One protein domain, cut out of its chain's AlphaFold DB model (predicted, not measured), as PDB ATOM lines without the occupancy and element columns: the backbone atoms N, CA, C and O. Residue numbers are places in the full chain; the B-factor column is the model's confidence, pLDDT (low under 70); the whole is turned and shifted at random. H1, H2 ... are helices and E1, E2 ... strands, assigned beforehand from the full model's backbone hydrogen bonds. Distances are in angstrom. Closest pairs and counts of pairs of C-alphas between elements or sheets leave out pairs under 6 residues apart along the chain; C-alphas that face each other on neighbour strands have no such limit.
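This is residues 14 to 117 of the 117 residues of an uncharacterized protein of marine sediment metagenome (UniProt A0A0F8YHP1). H1 packs along a three-stranded antiparallel sheet, H2 runs beside H1, and residues 92 to 117, with H3, stick out as an arm. The printed part has 104 residues, mixed in class, with elements in the order H1 E1 E2 E3 H2 H3; E1 E2 E3 form a meander, each strand the antiparallel neighbour of the one before. It is only just loose, close to extended, with radius of gyration of the C-alphas 18.9 A and spans of 63 by 37 by 26 A.

H1, residues 14 to 33, is over E1, residues 38 to 43; their closest C-alphas, Asp 23 and Val 41, are 5.6 A apart. E2, residues 47 to 55, forms hairpins with E1, N 40 to O 51 being 2.9 A, and with E3, residues 61 to 69, N 50 to O 66 being 2.9 A. H2, residues 70 to 93, touches H1 at a shallow tilt of 31 degrees, the same way, closest at C-alphas Leu 22 and Ile 77, 5.5 A. H3, residues 95 to 115, is apart from H1. O i to N i+4 pairs are within hydrogen-bond range throughout H1 and H3, and in 18 of 20 in H2.

H1 begins at C-alpha 14 (32.504, -29.039, 33.285); H2 spans 35.2 A; H3, 30.4 A, ends at C-alpha 115 (-9.123, -4.336, 51.332).

The printed part has no cut, its five links are tight, and residues 114 to 117 are under pLDDT 70.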
ATOM      1  N   GLU A  14      32.351 -30.439  33.699       87.69
ATOM      2  CA  GLU A  14      32.504 -29.039  33.285       87.69
ATOM      3  C   GLU A  14      31.679 -28.694  32.028       87.69
ATOM      4  O   GLU A  14      31.085 -27.616  31.913       87.69
ATOM      5  N   THR A  15      31.632 -29.601  31.052       88.75
ATOM      6  CA  THR A  15      30.853 -29.405  29.825       88.75
ATOM      7  C   THR A  15      29.359 -29.513  30.105       88.75
ATOM      8  O   THR A  15      28.581 -28.739  29.542       88.75
ATOM      9  N   ALA A  16      28.949 -30.416  30.998       87.62
ATOM     10  CA  ALA A  16      27.561 -30.520  31.432       87.62
ATOM     11  C   ALA A  16      27.083 -29.213  32.091       87.62
ATOM     12  O   ALA A  16      26.044 -28.676  31.699       87.62
ATOM     13  N   ASP A  17      27.884 -28.630  32.986       90.00
ATOM     14  CA  ASP A  17      27.582 -27.341  33.624       90.00
ATOM     15  C   ASP A  17      27.447 -26.205  32.609       90.00
ATOM     16  O   ASP A  17      26.510 -25.396  32.660       90.00
ATOM     17  N   LYS A  18      28.351 -26.161  31.627       92.06
ATOM     18  CA  LYS A  18      28.289 -25.194  30.526       92.06
ATOM     19  C   LYS A  18      27.009 -25.357  29.698       92.06
ATOM     20  O   LYS A  18      26.391 -24.354  29.339       92.06
ATOM     21  N   LEU A  19      26.571 -26.585  29.415       92.12
ATOM     22  CA  LEU A  19      25.319 -26.837  28.692       92.12
ATOM     23  C   LEU A  19      24.087 -26.419  29.502       92.12
ATOM     24  O   LEU A  19      23.198 -25.776  28.944       92.12
ATOM     25  N   ILE A  20      24.054 -26.702  30.808       90.81
ATOM     26  CA  ILE A  20      22.974 -26.259  31.706       90.81
ATOM     27  C   ILE A  20      22.915 -24.728  31.754       90.81
ATOM     28  O   ILE A  20      21.840 -24.129  31.670       90.81
ATOM     29  N   MET A  21      24.070 -24.069  31.861       92.50
ATOM     30  CA  MET A  21      24.140 -22.611  31.835       92.50
ATOM     31  C   MET A  21      23.630 -22.050  30.507       92.50
ATOM     32  O   MET A  21      22.871 -21.078  30.496       92.50
ATOM     33  N   LEU A  22      24.054 -22.645  29.391       94.00
ATOM     34  CA  LEU A  22      23.601 -22.243  28.071       94.00
ATOM     35  C   LEU A  22      22.081 -22.384  27.949       94.00
ATOM     36  O   LEU A  22      21.439 -21.428  27.530       94.00
ATOM     37  N   ASP A  23      21.508 -23.518  28.353       91.88
ATOM     38  CA  ASP A  23      20.061 -23.753  28.339       91.88
ATOM     39  C   ASP A  23      19.297 -22.653  29.089       91.88
ATOM     40  O   ASP A  23      18.441 -21.981  28.507       91.88
ATOM     41  N   ARG A  24      19.705 -22.346  30.327       90.75
ATOM     42  CA  ARG A  24      19.107 -21.262  31.128       90.75
ATOM     43  C   ARG A  24      19.182 -19.902  30.432       90.75
ATOM     44  O   ARG A  24      18.204 -19.154  30.423       90.75
ATOM     45  N   LEU A  25      20.331 -19.564  29.844       93.50
ATOM     46  CA  LEU A  25      20.516 -18.289  29.144       93.50
ATOM     47  C   LEU A  25      19.660 -18.200  27.881       93.50
ATOM     48  O   LEU A  25      19.090 -17.149  27.593       93.50
ATOM     49  N   VAL A  26      19.563 -19.278  27.109       92.25
ATOM     50  CA  VAL A  26      18.770 -19.264  25.882       92.25
ATOM     51  C   VAL A  26      17.279 -19.192  26.212       92.25
ATOM     52  O   VAL A  26      16.576 -18.419  25.563       92.25
ATOM     53  N   GLN A  27      16.801 -19.918  27.226       89.81
ATOM     54  CA  GLN A  27      15.414 -19.806  27.691       89.81
ATOM     55  C   GLN A  27      15.093 -18.377  28.142       89.81
ATOM     56  O   GLN A  27      14.104 -17.795  27.697       89.81
ATOM     57  N   LEU A  28      15.970 -17.765  28.945       89.94
ATOM     58  CA  LEU A  28      15.814 -16.374  29.368       89.94
ATOM     59  C   LEU A  28      15.783 -15.411  28.173       89.94
ATOM     60  O   LEU A  28      14.947 -14.512  28.125       89.94
ATOM     61  N   TYR A  29      16.662 -15.606  27.189       89.69
ATOM     62  CA  TYR A  29      16.638 -14.815  25.962       89.69
ATOM     63  C   TYR A  29      15.345 -15.023  25.160       89.69
ATOM     64  O   TYR A  29      14.776 -14.055  24.665       89.69
ATOM     65  N   GLY A  30      14.844 -16.258  25.072       87.50
ATOM     66  CA  GLY A  30      13.556 -16.573  24.453       87.50
ATOM     67  C   GLY A  30      12.405 -15.786  25.081       87.50
ATOM     68  O   GLY A  30      11.628 -15.168  24.354       87.50
ATOM     69  N   ASN A  31      12.375 -15.708  26.415       84.94
ATOM     70  CA  ASN A  31      11.374 -14.942  27.164       84.94
ATOM     71  C   ASN A  31      11.410 -13.435  26.857       84.94
ATOM     72  O   ASN A  31      10.379 -12.773  26.938       84.94
ATOM     73  N   PHE A  32      12.568 -12.878  26.482       82.88
ATOM     74  CA  PHE A  32      12.661 -11.472  26.073       82.88
ATOM     75  C   PHE A  32      12.083 -11.193  24.683       82.88
ATOM     76  O   PHE A  32      11.690 -10.062  24.407       82.88
ATOM     77  N   MET A  33      12.035 -12.190  23.803       81.06
ATOM     78  CA  MET A  33      11.658 -11.974  22.406       81.06
ATOM     79  C   MET A  33      10.148 -12.089  22.163       81.06
ATOM     80  O   MET A  33       9.714 -11.705  21.084       81.06
ATOM     81  N   GLU A  34       9.373 -12.629  23.117       71.88
ATOM     82  CA  GLU A  34       7.896 -12.808  23.122       71.88
ATOM     83  C   GLU A  34       7.283 -13.589  21.939       71.88
ATOM     84  O   GLU A  34       6.164 -14.080  22.026       71.88
ATOM     85  N   MET A  35       8.030 -13.787  20.855       72.81
ATOM     86  CA  MET A  35       7.630 -14.502  19.647       72.81
ATOM     87  C   MET A  35       7.902 -16.009  19.712       72.81
ATOM     88  O   MET A  35       7.468 -16.746  18.829       72.81
ATOM     89  N   TRP A  36       8.669 -16.469  20.704       78.25
ATOM     90  CA  TRP A  36       9.043 -17.874  20.854       78.25
ATOM     91  C   TRP A  36       8.239 -18.494  21.989       78.25
ATOM     92  O   TRP A  36       8.279 -18.017  23.119       78.25
ATOM     93  N   ARG A  37       7.527 -19.578  21.682       79.25
ATOM     94  CA  ARG A  37       6.733 -20.334  22.655       79.25
ATOM     95  C   ARG A  37       7.622 -21.207  23.529       79.25
ATOM     96  O   ARG A  37       7.362 -21.369  24.714       79.25
ATOM     97  N   GLN A  38       8.644 -21.800  22.918       84.75
ATOM     98  CA  GLN A  38       9.520 -22.752  23.579       84.75
ATOM     99  C   GLN A  38      10.916 -22.704  22.971       84.75
ATOM    100  O   GLN A  38      11.096 -22.441  21.780       84.75
ATOM    101  N   VAL A  39      11.912 -22.979  23.805       88.31
ATOM    102  CA  VAL A  39      13.300 -23.146  23.391       88.31
ATOM    103  C   VAL A  39      13.807 -24.472  23.935       88.31
ATOM    104  O   VAL A  39      13.534 -24.813  25.082       88.31
ATOM    105  N   GLU A  40      14.542 -25.215  23.116       89.06
ATOM    106  CA  GLU A  40      15.169 -26.469  23.509       89.06
ATOM    107  C   GLU A  40      16.665 -26.445  23.206       89.06
ATOM    108  O   GLU A  40      17.069 -26.099  22.094       89.06
ATOM    109  N   VAL A  41      17.483 -26.847  24.179       90.50
ATOM    110  CA  VAL A  41      18.912 -27.107  23.992       90.50
ATOM    111  C   VAL A  41      19.159 -28.605  24.117       90.50
ATOM    112  O   VAL A  41      18.733 -29.245  25.074       90.50
ATOM    113  N   THR A  42      19.834 -29.173  23.126       90.31
ATOM    114  CA  THR A  42      20.184 -30.596  23.062       90.31
ATOM    115  C   THR A  42      21.643 -30.745  22.648       90.31
ATOM    116  O   THR A  42      22.198 -29.865  21.993       90.31
ATOM    117  N   SER A  43      22.272 -31.842  23.049       88.56
ATOM    118  CA  SER A  43      23.650 -32.179  22.688       88.56
ATOM    119  C   SER A  43      23.725 -33.665  22.358       88.56
ATOM    120  O   SER A  43      22.959 -34.451  22.914       88.56
ATOM    121  N   ASP A  44      24.629 -34.037  21.460       87.38
ATOM    122  CA  ASP A  44      24.998 -35.432  21.173       87.38
ATOM    123  C   ASP A  44      26.417 -35.775  21.675       87.38
ATOM    124  O   ASP A  44      26.948 -36.844  21.378       87.38
ATOM    125  N   GLY A  45      27.045 -34.863  22.427       84.75
ATOM    126  CA  GLY A  45      28.420 -34.988  22.917       84.75
ATOM    127  C   GLY A  45      29.492 -34.445  21.964       84.75
ATOM    128  O   GLY A  45      30.625 -34.263  22.393       84.75
ATOM    129  N   LYS A  46      29.152 -34.126  20.709       89.06
ATOM    130  CA  LYS A  46      30.052 -33.479  19.729       89.06
ATOM    131  C   LYS A  46      29.527 -32.126  19.274       89.06
ATOM    132  O   LYS A  46      30.282 -31.189  19.032       89.06
ATOM    133  N   THR A  47      28.216 -32.019  19.147       93.38
ATOM    134  CA  THR A  47      27.510 -30.835  18.693       93.38
ATOM    135  C   THR A  47      26.399 -30.484  19.660       93.38
ATOM    136  O   THR A  47      25.851 -31.319  20.377       93.38
ATOM    137  N   VAL A  48      26.065 -29.202  19.668       93.81
ATOM    138  CA  VAL A  48      24.970 -28.646  20.443       93.81
ATOM    139  C   VAL A  48      23.981 -28.033  19.477       93.81
ATOM    140  O   VAL A  48      24.338 -27.236  18.605       93.81
ATOM    141  N   LYS A  49      22.718 -28.397  19.655       94.44
ATOM    142  CA  LYS A  49      21.592 -27.893  18.889       94.44
ATOM    143  C   LYS A  49      20.697 -27.068  19.797       94.44
ATOM    144  O   LYS A  49      20.250 -27.535  20.842       94.44
ATOM    145  N   ILE A  50      20.395 -25.856  19.351       93.62
ATOM    146  CA  ILE A  50      19.383 -24.999  19.952       93.62
ATOM    147  C   ILE A  50      18.225 -24.866  18.968       93.62
ATOM    148  O   ILE A  50      18.439 -24.476  17.817       93.62
ATOM    149  N   LYS A  51      17.011 -25.167  19.422       92.31
ATOM    150  CA  LYS A  51      15.774 -25.079  18.649       92.31
ATOM    151  C   LYS A  51      14.844 -24.049  19.281       92.31
ATOM    152  O   LYS A  51      14.527 -24.155  20.460       92.31
ATOM    153  N   TRP A  52      14.400 -23.072  18.498       91.50
ATOM    154  CA  TRP A  52      13.391 -22.089  18.897       91.50
ATOM    155  C   TRP A  52      12.087 -22.406  18.190       91.50
ATOM    156  O   TRP A  52      12.046 -22.400  16.963       91.50
ATOM    157  N   LEU A  53      11.040 -22.668  18.960       89.38
ATOM    158  CA  LEU A  53       9.700 -22.983  18.482       89.38
ATOM    159  C   LEU A  53       8.815 -21.743  18.599       89.38
ATOM    160  O   LEU A  53       8.781 -21.084  19.642       89.38
ATOM    161  N   ARG A  54       8.073 -21.436  17.539       87.44
ATOM    162  CA  ARG A  54       7.023 -20.414  17.515       87.44
ATOM    163  C   ARG A  54       5.768 -20.973  16.869       87.44
ATOM    164  O   ARG A  54       5.838 -21.896  16.064       87.44
ATOM    165  N   ILE A  55       4.639 -20.359  17.185       82.06
ATOM    166  CA  ILE A  55       3.408 -20.544  16.424       82.06
ATOM    167  C   ILE A  55       3.388 -19.446  15.361       82.06
ATOM    168  O   ILE A  55       3.637 -18.279  15.671       82.06
ATOM    169  N   ASP A  56       3.183 -19.815  14.104       81.06
ATOM    170  CA  ASP A  56       3.028 -18.838  13.034       81.06
ATOM    171  C   ASP A  56       1.624 -18.204  13.035       81.06
ATOM    172  O   ASP A  56       0.747 -18.546  13.827       81.06
ATOM    173  N   LYS A  57       1.390 -17.254  12.125       79.62
ATOM    174  CA  LYS A  57       0.101 -16.552  12.013       79.62
ATOM    175  C   LYS A  57      -1.083 -17.453  11.623       79.62
ATOM    176  O   LYS A  57      -2.218 -16.992  11.677       79.62
ATOM    177  N   TYR A  58      -0.827 -18.691  11.206       84.69
ATOM    178  CA  TYR A  58      -1.830 -19.677  10.805       84.69
ATOM    179  C   TYR A  58      -2.033 -20.771  11.863       84.69
ATOM    180  O   TYR A  58      -2.841 -21.673  11.658       84.69
ATOM    181  N   GLY A  59      -1.331 -20.695  12.998       79.25
ATOM    182  CA  GLY A  59      -1.425 -21.683  14.070       79.25
ATOM    183  C   GLY A  59      -0.481 -22.878  13.913       79.25
ATOM    184  O   GLY A  59      -0.520 -23.776  14.753       79.25
ATOM    185  N   TYR A  60       0.380 -22.905  12.890       82.00
ATOM    186  CA  TYR A  60       1.339 -23.992  12.696       82.00
ATOM    187  C   TYR A  60       2.602 -23.783  13.527       82.00
ATOM    188  O   TYR A  60       3.077 -22.662  13.727       82.00
ATOM    189  N   GLU A  61       3.185 -24.889  13.985       82.06
ATOM    190  CA  GLU A  61       4.481 -24.867  14.650       82.06
ATOM    191  C   GLU A  61       5.593 -24.639  13.623       82.06
ATOM    192  O   GLU A  61       5.881 -25.483  12.775       82.06
ATOM    193  N   ALA A  62       6.246 -23.488  13.724       86.12
ATOM    194  CA  ALA A  62       7.454 -23.174  12.984       86.12
ATOM    195  C   ALA A  62       8.647 -23.184  13.938       86.12
ATOM    196  O   ALA A  62       8.542 -22.791  15.102       86.12
ATOM    197  N   PHE A  63       9.813 -23.587  13.441       88.31
ATOM    198  CA  PHE A  63      11.026 -23.555  14.243       88.31
ATOM    199  C   PHE A  63      12.225 -23.014  13.482       88.31
ATOM    200  O   PHE A  63      12.328 -23.128  12.263       88.31
ATOM    201  N   THR A  64      13.159 -22.465  14.246       90.50
ATOM    202  CA  THR A  64      14.504 -22.137  13.783       90.50
ATOM    203  C   THR A  64      15.489 -22.977  14.582       90.50
ATOM    204  O   THR A  64      15.331 -23.114  15.794       90.50
ATOM    205  N   GLU A  65      16.515 -23.527  13.934       93.75
ATOM    206  CA  GLU A  65      17.577 -24.280  14.613       93.75
ATOM    207  C   GLU A  65      18.933 -23.604  14.424       93.75
ATOM    208  O   GLU A  65      19.207 -22.970  13.404       93.75
ATOM    209  N   ARG A  66      19.805 -23.754  15.419       93.75
ATOM    210  CA  ARG A  66      21.234 -23.468  15.299       93.75
ATOM    211  C   ARG A  66      22.016 -24.637  15.856       93.75
ATOM    212  O   ARG A  66      21.761 -25.067  16.977       93.75
ATOM    213  N   ILE A  67      22.989 -25.092  15.081       95.69
ATOM    214  CA  ILE A  67      23.873 -26.202  15.428       95.69
ATOM    215  C   ILE A  67      25.301 -25.664  15.454       95.69
ATOM    216  O   ILE A  67      25.672 -24.844  14.610       95.69
ATOM    217  N   PHE A  68      26.082 -26.058  16.453       96.06
ATOM    218  CA  PHE A  68      27.480 -25.657  16.591       96.06
ATOM    219  C   PHE A  68      28.274 -26.722  17.369       96.06
ATOM    220  O   PHE A  68      27.666 -27.519  18.086       96.06
ATOM    221  N   PRO A  69      29.607 -26.765  17.220       96.19
ATOM    222  CA  PRO A  69      30.450 -27.747  17.904       96.19
ATOM    223  C   PRO A  69      30.477 -27.529  19.429       96.19
ATOM    224  O   PRO A  69      30.345 -26.397  19.902       96.19
ATOM    225  N   ILE A  70      30.614 -28.599  20.216       92.81
ATOM    226  CA  ILE A  70      30.524 -28.544  21.686       92.81
ATOM    227  C   ILE A  70      31.644 -27.704  22.321       92.81
ATOM    228  O   ILE A  70      31.439 -27.043  23.339       92.81
ATOM    229  N   GLU A  71      32.795 -27.621  21.662       93.44
ATOM    230  CA  GLU A  71      33.942 -26.805  22.066       93.44
ATOM    231  C   GLU A  71      33.604 -25.301  22.052       93.44
ATOM    232  O   GLU A  71      34.168 -24.507  22.808       93.44
ATOM    233  N   ASP A  72      32.619 -24.896  21.244       96.50
ATOM    234  CA  ASP A  72      32.171 -23.509  21.132       96.50
ATOM    235  C   ASP A  72      31.105 -23.120  22.174       96.50
ATOM    236  O   ASP A  72      30.682 -21.957  22.204       96.50
ATOM    237  N   VAL A  73      30.677 -24.027  23.065       94.38
ATOM    238  CA  VAL A  73      29.651 -23.727  24.086       94.38
ATOM    239  C   VAL A  73      30.026 -22.503  24.920       94.38
ATOM    240  O   VAL A  73      29.198 -21.606  25.099       94.38
ATOM    241  N   GLY A  74      31.283 -22.394  25.360       93.50
ATOM    242  CA  GLY A  74      31.757 -21.231  26.119       93.50
ATOM    243  C   GLY A  74      31.611 -19.912  25.347       93.50
ATOM    244  O   GLY A  74      31.156 -18.903  25.894       93.50
ATOM    245  N   LYS A  75      31.904 -19.923  24.039       96.44
ATOM    246  CA  LYS A  75      31.699 -18.756  23.167       96.44
ATOM    247  C   LYS A  75      30.211 -18.420  23.050       96.44
ATOM    248  O   LYS A  75      29.839 -17.248  23.122       96.44
ATOM    249  N   ARG A  76      29.340 -19.426  22.914       96.06
ATOM    250  CA  ARG A  76      27.883 -19.219  22.820       96.06
ATOM    251  C   ARG A  76      27.285 -18.657  24.104       96.06
ATOM    252  O   ARG A  76      26.486 -17.727  24.011       96.06
ATOM    253  N   ILE A  77      27.718 -19.126  25.273       95.62
ATOM    254  CA  ILE A  77      27.340 -18.548  26.574       95.62
ATOM    255  C   ILE A  77      27.640 -17.045  26.595       95.62
ATOM    256  O   ILE A  77      26.758 -16.240  26.897       95.62
ATOM    257  N   SER A  78      28.857 -16.648  26.215       96.56
ATOM    258  CA  SER A  78      29.263 -15.237  26.168       96.56
ATOM    259  C   SER A  78      28.397 -14.403  25.217       96.56
ATOM    260  O   SER A  78      28.015 -13.277  25.544       96.56
ATOM    261  N   VAL A  79      28.026 -14.965  24.062       96.75
ATOM    262  CA  VAL A  79      27.116 -14.314  23.108       96.75
ATOM    263  C   VAL A  79      25.726 -14.107  23.715       96.75
ATOM    264  O   VAL A  79      25.198 -12.999  23.633       96.75
ATOM    265  N   TYR A  80      25.131 -15.125  24.346       94.44
ATOM    266  CA  TYR A  80      23.795 -14.986  24.938       94.44
ATOM    267  C   TYR A  80      23.773 -14.053  26.144       94.44
ATOM    268  O   TYR A  80      22.846 -13.255  26.249       94.44
ATOM    269  N   LYS A  81      24.812 -14.052  26.989       94.38
ATOM    270  CA  LYS A  81      24.956 -13.051  28.060       94.38
ATOM    271  C   LYS A  81      24.904 -11.625  27.506       94.38
ATOM    272  O   LYS A  81      24.197 -10.779  28.049       94.38
ATOM    273  N   ARG A  82      25.615 -11.360  26.402       95.38
ATOM    274  CA  ARG A  82      25.610 -10.043  25.749       95.38
ATOM    275  C   ARG A  82      24.228  -9.686  25.204       95.38
ATOM    276  O   ARG A  82      23.767  -8.578  25.440       95.38
ATOM    277  N   LYS A  83      23.571 -10.622  24.513       93.19
ATOM    278  CA  LYS A  83      22.212 -10.421  23.990       93.19
ATOM    279  C   LYS A  83      21.218 -10.112  25.105       93.19
ATOM    280  O   LYS A  83      20.522  -9.114  25.022       93.19
ATOM    281  N   ILE A  84      21.218 -10.911  26.173       92.19
ATOM    282  CA  ILE A  84      20.380 -10.683  27.354       92.19
ATOM    283  C   ILE A  84      20.640  -9.305  27.954       92.19
ATOM    284  O   ILE A  84      19.688  -8.600  28.258       92.19
ATOM    285  N   LYS A  85      21.909  -8.903  28.107       91.31
ATOM    286  CA  LYS A  85      22.242  -7.576  28.636       91.31
ATOM    287  C   LYS A  85      21.629  -6.465  27.780       91.31
ATOM    288  O   LYS A  85      21.036  -5.554  28.340       91.31
ATOM    289  N   ILE A  86      21.737  -6.566  26.454       90.81
ATOM    290  CA  ILE A  86      21.148  -5.596  25.521       90.81
ATOM    291  C   ILE A  86      19.622  -5.557  25.675       90.81
ATOM    292  O   ILE A  86      19.073  -4.484  25.891       90.81
ATOM    293  N   GLU A  87      18.942  -6.708  25.642       88.44
ATOM    294  CA  GLU A  87      17.477  -6.749  25.789       88.44
ATOM    295  C   GLU A  87      17.013  -6.224  27.149       88.44
ATOM    296  O   GLU A  87      16.024  -5.499  27.250       88.44
ATOM    297  N   PHE A  88      17.743  -6.565  28.210       85.12
ATOM    298  CA  PHE A  88      17.457  -6.081  29.549       85.12
ATOM    299  C   PHE A  88      17.595  -4.560  29.615       85.12
ATOM    300  O   PHE A  88      16.673  -3.904  30.095       85.12
ATOM    301  N   THR A  89      18.691  -3.996  29.103       85.38
ATOM    302  CA  THR A  89      18.896  -2.544  29.034       85.38
ATOM    303  C   THR A  89      17.793  -1.872  28.221       85.38
ATOM    304  O   THR A  89      17.121  -0.991  28.749       85.38
ATOM    305  N   ASN A  90      17.496  -2.369  27.018       84.00
ATOM    306  CA  ASN A  90      16.437  -1.830  26.164       84.00
ATOM    307  C   ASN A  90      15.071  -1.820  26.868       84.00
ATOM    308  O   ASN A  90      14.326  -0.850  26.770       84.00
ATOM    309  N   ARG A  91      14.731  -2.881  27.613       75.69
ATOM    310  CA  ARG A  91      13.474  -2.946  28.375       75.69
ATOM    311  C   ARG A  91      13.450  -2.016  29.586       75.69
ATOM    312  O   ARG A  91      12.377  -1.541  29.948       75.69
ATOM    313  N   HIS A  92      14.591  -1.783  30.231       71.38
ATOM    314  CA  HIS A  92      14.677  -0.893  31.392       71.38
ATOM    315  C   HIS A  92      14.729   0.575  30.994       71.38
ATOM    316  O   HIS A  92      14.202   1.395  31.732       71.38
ATOM    317  N   GLU A  93      15.286   0.907  29.835       74.88
ATOM    318  CA  GLU A  93      15.295   2.267  29.286       74.88
ATOM    319  C   GLU A  93      13.988   2.610  28.551       74.88
ATOM    320  O   GLU A  93      13.705   3.775  28.274       74.88
ATOM    321  N   ASN A  94      13.135   1.617  28.276       74.12
ATOM    322  CA  ASN A  94      11.837   1.850  27.655       74.12
ATOM    323  C   ASN A  94      10.856   2.521  28.635       74.12
ATOM    324  O   ASN A  94      10.260   1.877  29.503       74.12
ATOM    325  N   VAL A  95      10.636   3.821  28.428       73.06
ATOM    326  CA  VAL A  95       9.731   4.672  29.220       73.06
ATOM    327  C   VAL A  95       8.314   4.094  29.317       73.06
ATOM    328  O   VAL A  95       7.676   4.209  30.361       73.06
ATOM    329  N   ARG A  96       7.807   3.432  28.268       76.00
ATOM    330  CA  ARG A  96       6.472   2.811  28.299       76.00
ATOM    331  C   ARG A  96       6.410   1.671  29.317       76.00
ATOM    332  O   ARG A  96       5.468   1.615  30.101       76.00
ATOM    333  N   ILE A  97       7.427   0.810  29.344       72.06
ATOM    334  CA  ILE A  97       7.516  -0.304  30.301       72.06
ATOM    335  C   ILE A  97       7.679   0.227  31.730       72.06
ATOM    336  O   ILE A  97       7.080  -0.314  32.659       72.06
ATOM    337  N   GLN A  98       8.465   1.293  31.925       74.81
ATOM    338  CA  GLN A  98       8.581   1.944  33.234       74.81
ATOM    339  C   GLN A  98       7.223   2.470  33.720       74.81
ATOM    340  O   GLN A  98       6.812   2.138  34.832       74.81
ATOM    341  N   ARG A  99       6.485   3.186  32.862       75.44
ATOM    342  CA  ARG A  99       5.132   3.675  33.174       75.44
ATOM    343  C   ARG A  99       4.168   2.538  33.511       75.44
ATOM    344  O   ARG A  99       3.439   2.635  34.488       75.44
ATOM    345  N   GLU A 100       4.180   1.432  32.764       77.88
ATOM    346  CA  GLU A 100       3.334   0.264  33.066       77.88
ATOM    347  C   GLU A 100       3.649  -0.353  34.441       77.88
ATOM    348  O   GLU A 100       2.734  -0.746  35.170       77.88
ATOM    349  N   LYS A 101       4.930  -0.416  34.835       79.44
ATOM    350  CA  LYS A 101       5.329  -0.872  36.179       79.44
ATOM    351  C   LYS A 101       4.833   0.075  37.274       79.44
ATOM    352  O   LYS A 101       4.364  -0.405  38.305       79.44
ATOM    353  N   GLU A 102       4.920   1.387  37.062       78.31
ATOM    354  CA  GLU A 102       4.399   2.387  38.001       78.31
ATOM    355  C   GLU A 102       2.881   2.291  38.143       78.31
ATOM    356  O   GLU A 102       2.384   2.230  39.265       78.31
ATOM    357  N   VAL A 103       2.149   2.181  37.031       81.56
ATOM    358  CA  VAL A 103       0.691   1.986  37.043       81.56
ATOM    359  C   VAL A 103       0.321   0.731  37.833       81.56
ATOM    360  O   VAL A 103      -0.509   0.806  38.732       81.56
ATOM    361  N   ARG A 104       0.978  -0.414  37.582       86.06
ATOM    362  CA  ARG A 104       0.731  -1.650  38.353       86.06
ATOM    363  C   ARG A 104       1.048  -1.499  39.838       86.06
ATOM    364  O   ARG A 104       0.340  -2.058  40.671       86.06
ATOM    365  N   LYS A 105       2.116  -0.771  40.180       86.56
ATOM    366  CA  LYS A 105       2.472  -0.479  41.572       86.56
ATOM    367  C   LYS A 105       1.353   0.314  42.249       86.56
ATOM    368  O   LYS A 105       0.917  -0.092  43.320       86.56
ATOM    369  N   TRP A 106       0.879   1.394  41.628       82.81
ATOM    370  CA  TRP A 106      -0.209   2.218  42.163       82.81
ATOM    371  C   TRP A 106      -1.536   1.466  42.242       82.81
ATOM    372  O   TRP A 106      -2.199   1.560  43.269       82.81
ATOM    373  N   GLN A 107      -1.867   0.643  41.243       85.50
ATOM    374  CA  GLN A 107      -3.045  -0.224  41.290       85.50
ATOM    375  C   GLN A 107      -3.009  -1.140  42.516       85.50
ATOM    376  O   GLN A 107      -3.964  -1.183  43.274       85.50
ATOM    377  N   LYS A 108      -1.868  -1.786  42.787       87.81
ATOM    378  CA  LYS A 108      -1.718  -2.646  43.968       87.81
ATOM    379  C   LYS A 108      -1.888  -1.883  45.289       87.81
ATOM    380  O   LYS A 108      -2.364  -2.459  46.261       87.81
ATOM    381  N   TYR A 109      -1.471  -0.616  45.354       83.62
ATOM    382  CA  TYR A 109      -1.711   0.218  46.538       83.62
ATOM    383  C   TYR A 109      -3.189   0.546  46.716       83.62
ATOM    384  O   TYR A 109      -3.665   0.483  47.843       83.62
ATOM    385  N   ILE A 110      -3.889   0.865  45.626       82.12
ATOM    386  CA  ILE A 110      -5.334   1.113  45.637       82.12
ATOM    387  C   ILE A 110      -6.068  -0.159  46.078       82.12
ATOM    388  O   ILE A 110      -6.772  -0.122  47.078       82.12
ATOM    389  N   ASP A 111      -5.791  -1.301  45.440       86.75
ATOM    390  CA  ASP A 111      -6.415  -2.589  45.773       86.75
ATOM    391  C   ASP A 111      -6.182  -2.975  47.247       86.75
ATOM    392  O   ASP A 111      -7.084  -3.452  47.928       86.75
ATOM    393  N   ASN A 112      -4.971  -2.753  47.772       82.31
ATOM    394  CA  ASN A 112      -4.663  -3.026  49.177       82.31
ATOM    395  C   ASN A 112      -5.354  -2.054  50.143       82.31
ATOM    396  O   ASN A 112      -5.687  -2.460  51.254       82.31
ATOM    397  N   ALA A 113      -5.513  -0.786  49.762       73.31
ATOM    398  CA  ALA A 113      -6.206   0.205  50.578       73.31
ATOM    399  C   ALA A 113      -7.709  -0.103  50.656       73.31
ATOM    400  O   ALA A 113      -8.279  -0.022  51.739       73.31
ATOM    401  N   ASP A 114      -8.309  -0.552  49.552       67.19
ATOM    402  CA  ASP A 114      -9.717  -0.964  49.497       67.19
ATOM    403  C   ASP A 114     -10.000  -2.248  50.298       67.19
ATOM    404  O   ASP A 114     -11.106  -2.428  50.792       67.19
ATOM    405  N   ILE A 115      -9.010  -3.133  50.479       59.69
ATOM    406  CA  ILE A 115      -9.123  -4.336  51.332       59.69
ATOM    407  C   ILE A 115      -9.022  -3.999  52.835       59.69
ATOM    408  O   ILE A 115      -9.412  -4.811  53.675       59.69
ATOM    409  N   GLN A 116      -8.466  -2.836  53.197       53.09
ATOM    410  CA  GLN A 116      -8.300  -2.408  54.594       53.09
ATOM    411  C   GLN A 116      -9.440  -1.521  55.125       53.09
ATOM    412  O   GLN A 116      -9.409  -1.181  56.311       53.09
ATOM    413  N   MET A 117     -10.421  -1.161  54.289       45.31
ATOM    414  CA  MET A 117     -11.680  -0.517  54.701       45.31
ATOM    415  C   MET A 117     -12.790  -1.546  54.912       45.31
ATOM    416  O   MET A 117     -13.618  -1.309  55.819       45.31
TER     417      MET A 117